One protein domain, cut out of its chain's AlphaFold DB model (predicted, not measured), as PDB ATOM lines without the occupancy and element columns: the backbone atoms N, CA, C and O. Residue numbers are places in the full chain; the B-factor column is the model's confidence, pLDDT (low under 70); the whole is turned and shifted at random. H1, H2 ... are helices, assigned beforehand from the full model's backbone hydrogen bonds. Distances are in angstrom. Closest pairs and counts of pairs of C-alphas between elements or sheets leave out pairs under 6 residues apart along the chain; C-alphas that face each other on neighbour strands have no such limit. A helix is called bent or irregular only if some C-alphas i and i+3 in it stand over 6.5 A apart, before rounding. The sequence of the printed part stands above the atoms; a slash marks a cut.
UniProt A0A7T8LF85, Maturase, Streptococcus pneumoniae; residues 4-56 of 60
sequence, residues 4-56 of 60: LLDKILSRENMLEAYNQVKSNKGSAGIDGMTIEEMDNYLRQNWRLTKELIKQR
ATOM      1  N   LEU A   4      12.302  23.694  47.706       95.75
ATOM      2  CA  LEU A   4      12.872  23.657  49.051       95.75
ATOM      3  C   LEU A   4      13.389  22.261  49.419       95.75
ATOM      4  O   LEU A   4      14.493  22.148  49.940       95.75
ATOM      5  N   LEU A   5      12.631  21.200  49.128       95.94
ATOM      6  CA  LEU A   5      13.039  19.838  49.477       95.94
ATOM      7  C   LEU A   5      14.293  19.407  48.704       95.94
ATOM      8  O   LEU A   5      15.156  18.736  49.264       95.94
ATOM      9  N   ASP A   6      14.435  19.850  47.454       95.19
ATOM     10  CA  ASP A   6      15.653  19.616  46.671       95.19
ATOM     11  C   ASP A   6      16.879  20.318  47.275       95.19
ATOM     12  O   ASP A   6      17.963  19.735  47.298       95.19
ATOM     13  N   LYS A   7      16.709  21.529  47.830       97.06
ATOM     14  CA  LYS A   7      17.774  22.243  48.555       97.06
ATOM     15  C   LYS A   7      18.152  21.536  49.856       97.06
ATOM     16  O   LYS A   7      19.337  21.326  50.098       97.06
ATOM     17  N   ILE A   8      17.160  21.114  50.644       97.12
ATOM     18  CA  ILE A   8      17.376  20.357  51.889       97.12
ATOM     19  C   ILE A   8      18.171  19.073  51.604       97.12
ATOM     20  O   ILE A   8      19.143  18.777  52.289       97.12
ATOM     21  N   LEU A   9      17.802  18.330  50.557       96.69
ATOM     22  CA  LEU A   9      18.434  17.054  50.200       96.69
ATOM     23  C   LEU A   9      19.651  17.202  49.270       96.69
ATOM     24  O   LEU A   9      20.120  16.202  48.698       96.69
ATOM     25  N   SER A  10      20.138  18.428  49.068       96.56
ATOM     26  CA  SER A  10      21.342  18.694  48.285       96.56
ATOM     27  C   SER A  10      22.570  18.118  48.993       96.56
ATOM     28  O   SER A  10      22.620  18.017  50.217       96.56
ATOM     29  N   ARG A  11      23.572  17.693  48.216       95.00
ATOM     30  CA  ARG A  11      24.793  17.098  48.780       95.00
ATOM     31  C   ARG A  11      25.518  18.080  49.702       95.00
ATOM     32  O   ARG A  11      26.004  17.671  50.745       95.00
ATOM     33  N   GLU A  12      25.572  19.345  49.301       97.38
ATOM     34  CA  GLU A  12      26.215  20.428  50.049       97.38
ATOM     35  C   GLU A  12      25.548  20.621  51.414       97.38
ATOM     36  O   GLU A  12      26.209  20.444  52.435       97.38
ATOM     37  N   ASN A  13      24.227  20.837  51.435       98.00
ATOM     38  CA  ASN A  13      23.474  21.024  52.678       98.00
ATOM     39  C   ASN A  13      23.581  19.811  53.615       98.00
ATOM     40  O   ASN A  13      23.731  19.959  54.823       98.00
ATOM     41  N   MET A  14      23.529  18.592  53.071       96.50
ATOM     42  CA  MET A  14      23.594  17.382  53.895       96.50
ATOM     43  C   MET A  14      24.979  17.138  54.501       96.50
ATOM     44  O   MET A  14      25.064  16.608  55.608       96.50
ATOM     45  N   LEU A  15      26.058  17.524  53.813       95.75
ATOM     46  CA  LEU A  15      27.412  17.457  54.371       95.75
ATOM     47  C   LEU A  15      27.618  18.496  55.476       95.75
ATOM     48  O   LEU A  15      28.218  18.183  56.502       95.75
ATOM     49  N   GLU A  16      27.095  19.707  55.291       97.62
ATOM     50  CA  GLU A  16      27.104  20.742  56.328       97.62
ATOM     51  C   GLU A  16      26.329  20.284  57.571       97.62
ATOM     52  O   GLU A  16      26.864  20.312  58.681       97.62
ATOM     53  N   ALA A  17      25.120  19.748  57.379       95.88
ATOM     54  CA  ALA A  17      24.305  19.200  58.458       95.88
ATOM     55  C   ALA A  17      25.013  18.052  59.198       95.88
ATOM     56  O   ALA A  17      25.023  18.027  60.428       95.88
ATOM     57  N   TYR A  18      25.652  17.130  58.469       93.62
ATOM     58  CA  TYR A  18      26.446  16.050  59.058       93.62
ATOM     59  C   TYR A  18      27.565  16.590  59.963       93.62
ATOM     60  O   TYR A  18      27.708  16.153  61.108       93.62
ATOM     61  N   ASN A  19      28.329  17.575  59.481       94.06
ATOM     62  CA  ASN A  19      29.424  18.172  60.244       94.06
ATOM     63  C   ASN A  19      28.923  18.896  61.501       94.06
ATOM     64  O   ASN A  19      29.547  18.785  62.558       94.06
ATOM     65  N   GLN A  20      27.786  19.588  61.409       95.12
ATOM     66  CA  GLN A  20      27.177  20.262  62.553       95.12
ATOM     67  C   GLN A  20      26.662  19.268  63.605       95.12
ATOM     68  O   GLN A  20      26.864  19.465  64.799       95.12
ATOM     69  N   VAL A  21      26.031  18.166  63.192       92.12
ATOM     70  CA  VAL A  21      25.588  17.121  64.134       92.12
ATOM     71  C   VAL A  21      26.788  16.494  64.845       92.12
ATOM     72  O   VAL A  21      26.766  16.325  66.065       92.12
ATOM     73  N   LYS A  22      27.872  16.228  64.109       90.44
ATOM     74  CA  LYS A  22      29.123  15.712  64.672       90.44
ATOM     75  C   LYS A  22      29.759  16.677  65.682       90.44
ATOM     76  O   LYS A  22      30.297  16.222  66.691       90.44
ATOM     77  N   SER A  23      29.698  17.989  65.445       91.69
ATOM     78  CA  SER A  23      30.272  18.993  66.355       91.69
ATOM     79  C   SER A  23      29.449  19.202  67.631       91.69
ATOM     80  O   SER A  23      30.025  19.542  68.664       91.69
ATOM     81  N   ASN A  24      28.140  18.934  67.592       90.06
ATOM     82  CA  ASN A  24      27.244  19.087  68.741       90.06
ATOM     83  C   ASN A  24      27.495  18.066  69.870       90.06
ATOM     84  O   ASN A  24      27.055  18.304  70.992       90.06
ATOM     85  N   LYS A  25      28.198  16.951  69.603       77.75
ATOM     86  CA  LYS A  25      28.595  15.928  70.604       77.75
ATOM     87  C   LYS A  25      27.446  15.423  71.500       77.75
ATOM     88  O   LYS A  25      27.656  15.134  72.676       77.75
ATOM     89  N   GLY A  26      26.232  15.341  70.956       80.19
ATOM     90  CA  GLY A  26      25.062  14.854  71.688       80.19
ATOM     91  C   GLY A  26      25.160  13.368  72.048       80.19
ATOM     92  O   GLY A  26      25.893  12.609  71.413       80.19
ATOM     93  N   SER A  27      24.402  12.955  73.065       85.06
ATOM     94  CA  SER A  27      24.203  11.540  73.393       85.06
ATOM     95  C   SER A  27      23.391  10.827  72.308       85.06
ATOM     96  O   SER A  27      22.611  11.459  71.593       85.06
ATOM     97  N   ALA A  28      23.567   9.508  72.209       90.06
ATOM     98  CA  ALA A  28      22.795   8.667  71.303       90.06
ATOM     99  C   ALA A  28      21.284   8.744  71.594       90.06
ATOM    100  O   ALA A  28      20.865   8.969  72.734       90.06
ATOM    101  N   GLY A  29      20.477   8.551  70.549       90.62
ATOM    102  CA  GLY A  29      19.021   8.473  70.651       90.62
ATOM    103  C   GLY A  29      18.531   7.123  71.185       90.62
ATOM    104  O   GLY A  29      19.298   6.316  71.707       90.62
ATOM    105  N   ILE A  30      17.229   6.855  71.023       94.06
ATOM    106  CA  ILE A  30      16.602   5.579  71.423       94.06
ATOM    107  C   ILE A  30      17.135   4.373  70.633       94.06
ATOM    108  O   ILE A  30      17.069   3.243  71.108       94.06
ATOM    109  N   ASP A  31      17.671   4.615  69.437       90.19
ATOM    110  CA  ASP A  31      18.325   3.615  68.592       90.19
ATOM    111  C   ASP A  31      19.756   3.284  69.045       90.19
ATOM    112  O   ASP A  31      20.358   2.348  68.524       90.19
ATOM    113  N   GLY A  32      20.298   4.030  70.014       92.50
ATOM    114  CA  GLY A  32      21.643   3.831  70.543       92.50
ATOM    115  C   GLY A  32      22.765   4.199  69.570       92.50
ATOM    116  O   GLY A  32      23.921   3.932  69.884       92.50
ATOM    117  N   MET A  33      22.462   4.823  68.424       91.81
ATOM    118  CA  MET A  33      23.468   5.102  67.398       91.81
ATOM    119  C   MET A  33      24.434   6.203  67.845       91.81
ATOM    120  O   MET A  33      24.038   7.329  68.158       91.81
ATOM    121  N   THR A  34      25.728   5.888  67.835       91.12
ATOM    122  CA  THR A  34      26.796   6.854  68.108       91.12
ATOM    123  C   THR A  34      27.145   7.685  66.869       91.12
ATOM    124  O   THR A  34      26.876   7.316  65.725       91.12
ATOM    125  N   ILE A  35      27.828   8.815  67.084       87.31
ATOM    126  CA  ILE A  35      28.351   9.658  65.995       87.31
ATOM    127  C   ILE A  35      29.352   8.897  65.107       87.31
ATOM    128  O   ILE A  35      29.450   9.177  63.911       87.31
ATOM    129  N   GLU A  36      30.088   7.940  65.674       85.38
ATOM    130  CA  GLU A  36      31.045   7.104  64.939       85.38
ATOM    131  C   GLU A  36      30.326   6.117  64.010       85.38
ATOM    132  O   GLU A  36      30.696   5.973  62.842       85.38
ATOM    133  N   GLU A  37      29.243   5.503  64.486       91.31
ATOM    134  CA  GLU A  37      28.417   4.576  63.702       91.31
ATOM    135  C   GLU A  37      27.596   5.290  62.619       91.31
ATOM    136  O   GLU A  37      27.336   4.720  61.553       91.31
ATOM    137  N   MET A  38      27.246   6.561  62.847       91.50
ATOM    138  CA  MET A  38      26.440   7.367  61.929       91.50
ATOM    139  C   MET A  38      27.062   7.492  60.529       91.50
ATOM    140  O   MET A  38      26.331   7.445  59.540       91.50
ATOM    141  N   ASP A  39      28.393   7.618  60.402       90.88
ATOM    142  CA  ASP A  39      29.044   7.721  59.078       90.88
ATOM    143  C   ASP A  39      28.818   6.451  58.245       90.88
ATOM    144  O   ASP A  39      28.407   6.511  57.083       90.88
ATOM    145  N   ASN A  40      29.014   5.287  58.868       93.38
ATOM    146  CA  ASN A  40      28.805   3.993  58.226       93.38
ATOM    147  C   ASN A  40      27.335   3.789  57.857       93.38
ATOM    148  O   ASN A  40      27.032   3.377  56.731       93.38
ATOM    149  N   TYR A  41      26.420   4.132  58.767       94.31
ATOM    150  CA  TYR A  41      24.988   4.038  58.512       94.31
ATOM    151  C   TYR A  41      24.566   4.908  57.324       94.31
ATOM    152  O   TYR A  41      23.870   4.430  56.423       94.31
ATOM    153  N   LEU A  42      25.021   6.163  57.267       93.88
ATOM    154  CA  LEU A  42      24.700   7.072  56.169       93.88
ATOM    155  C   LEU A  42      25.276   6.579  54.838       93.88
ATOM    156  O   LEU A  42      24.565   6.602  53.836       93.88
ATOM    157  N   ARG A  43      26.508   6.058  54.799       92.12
ATOM    158  CA  ARG A  43      27.085   5.492  53.560       92.12
ATOM    159  C   ARG A  43      26.248   4.355  52.980       92.12
ATOM    160  O   ARG A  43      26.113   4.267  51.761       92.12
ATOM    161  N   GLN A  44      25.683   3.513  53.839       96.12
ATOM    162  CA  GLN A  44      24.885   2.360  53.423       96.12
ATOM    163  C   GLN A  44      23.440   2.746  53.074       96.12
ATOM    164  O   GLN A  44      22.884   2.251  52.094       96.12
ATOM    165  N   ASN A  45      22.837   3.661  53.839       96.38
ATOM    166  CA  ASN A  45      21.390   3.893  53.804       96.38
ATOM    167  C   ASN A  45      20.978   5.209  53.136       96.38
ATOM    168  O   ASN A  45      19.825   5.337  52.730       96.38
ATOM    169  N   TRP A  46      21.887   6.176  52.949       95.75
ATOM    170  CA  TRP A  46      21.527   7.531  52.504       95.75
ATOM    171  C   TRP A  46      20.717   7.553  51.207       95.75
ATOM    172  O   TRP A  46      19.729   8.281  51.113       95.75
ATOM    173  N   ARG A  47      21.086   6.734  50.211       96.19
ATOM    174  CA  ARG A  47      20.348   6.673  48.940       96.19
ATOM    175  C   ARG A  47      18.894   6.252  49.161       96.19
ATOM    176  O   ARG A  47      17.996   6.881  48.608       96.19
ATOM    177  N   LEU A  48      18.666   5.219  49.972       97.44
ATOM    178  CA  LEU A  48      17.326   4.728  50.288       97.44
ATOM    179  C   LEU A  48      16.550   5.749  51.127       97.44
ATOM    180  O   LEU A  48      15.432   6.108  50.765       97.44
ATOM    181  N   THR A  49      17.160   6.270  52.193       96.94
ATOM    182  CA  THR A  49      16.567   7.291  53.067       96.94
ATOM    183  C   THR A  49      16.132   8.517  52.273       96.94
ATOM    184  O   THR A  49      14.991   8.963  52.401       96.94
ATOM    185  N   LYS A  50      16.996   9.025  51.386       96.69
ATOM    186  CA  LYS A  50      16.684  10.157  50.509       96.69
ATOM    187  C   LYS A  50      15.445   9.875  49.667       96.69
ATOM    188  O   LYS A  50      14.542  10.707  49.650       96.69
ATOM    189  N   GLU A  51      15.368   8.717  49.011       96.94
ATOM    190  CA  GLU A  51      14.206   8.346  48.193       96.94
ATOM    191  C   GLU A  51      12.926   8.177  49.023       96.94
ATOM    192  O   GLU A  51      11.866   8.654  48.611       96.94
ATOM    193  N   LEU A  52      13.008   7.600  50.224       98.06
ATOM    194  CA  LEU A  52      11.868   7.515  51.142       98.06
ATOM    195  C   LEU A  52      11.372   8.901  51.571       98.06
ATOM    196  O   LEU A  52      10.160   9.116  51.627       98.06
ATOM    197  N   ILE A  53      12.271   9.860  51.815       97.06
ATOM    198  CA  ILE A  53      11.897  11.251  52.110       97.06
ATOM    199  C   ILE A  53      11.199  11.879  50.897       97.06
ATOM    200  O   ILE A  53      10.127  12.468  51.053       97.06
ATOM    201  N   LYS A  54      11.738  11.709  49.677       95.56
ATOM    202  CA  LYS A  54      11.103  12.230  48.447       95.56
ATOM    203  C   LYS A  54       9.684  11.693  48.260       95.56
ATOM    204  O   LYS A  54       8.788  12.434  47.865       95.56
ATOM    205  N   GLN A  55       9.488  10.411  48.562       96.38
ATOM    206  CA  GLN A  55       8.202   9.720  48.461       96.38
ATOM    207  C   GLN A  55       7.274   9.968  49.660       96.38
ATOM    208  O   GLN A  55       6.163   9.443  49.666       96.38
ATOM    209  N   ARG A  56       7.706  10.742  50.668       95.75
ATOM    210  CA  ARG A  56       6.986  10.958  51.938       95.75
ATOM    211  C   ARG A  56       6.669   9.660  52.699       95.75
ATOM    212  O   ARG A  56       5.632   9.547  53.340       95.75
TER     213      ARG A  56
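AT A GLANCE: This is residues 4 to 56 of the 60 residues of the protein "Maturase" of Streptococcus pneumoniae (UniProt A0A7T8LF85). The model is an open frame of helices in the form of a U: H2 and the first arm of H3, H3a, run side by side in opposite ways as its two sides, and the link of residues 25 to 34 joins them at one end. At the other end the short H1, before H2, and the second arm of H3, H3b, turn off from these sides and come near each other, with few contacts across the gap. The printed part has 53 residues with three named helices, H1, H2 and H3 in that order, and no named strand; the class is all helix. It is only just compact, close to loose, with a radius of gyration of the C-alphas of 11.9 A, and only just elongated, spanning 29 by 19 by 17 A.

IN THESE COORDINATES: H1 is residues 4 to 8, 6.3 A from first to last C-alpha, and begins with C-alpha 4 at (12.872, 23.657, 49.051). After a tight link of 2 residues comes H2, residues 11 to 24, 20.2 A long, which ends with C-alpha 24 at (27.244, 19.087, 68.741). A short link of 10 residues leads to H3, residues 35 to 54, by its hydrogen bonds assigned as one helix but bent: C-alphas 44 and 47 are 7.7 A apart. Its arms are H3a, residues 35 to 44, 14.9 A long, and H3b, residues 47 to 54, 10.8 A long; residues 45 and 46 belong to neither. H3b ends with C-alpha 54 at (11.103, 12.230, 48.447).

HOW THE PARTS SIT: H1 and H2 are close but not clearly touching; their closest C-alphas, those of Lys 7 and Asn 13, are 7.1 A apart. H2 and H3a are also close but not clearly touching, at a shallow tilt of 21 degrees, opposite ways. Their closest C-alphas, those of Lys 22 and Ile 35, are 6.2 A apart, while their centres are 12.6 A apart. The lines of H3a and H3b stand at 85 degrees, about perpendicular. H1 and H3b are close but not clearly touching, with the C-alphas of Leu 5 and Lys 54 the closest at 7.9 A. H1 and H3a are apart, as are H2 and H3b. In H1, H2 and H3b every O i to N i+4 pair is within hydrogen-bond range; in H3a 4 of 6 are.

THE WHOLE: The two C-alphas farthest apart, those of Lys 25 and Gln 55, are 30.7 A apart, and the first and last printed C-alphas, those of Leu 4 and Arg 56, are 14.3 A apart. Residues 11 to 16 of H2 and residues 43 to 49 of H3 stand free. The printed part has no cut and no long link. The mean pLDDT of the printed part is 93.5, and no printed residue is under 70.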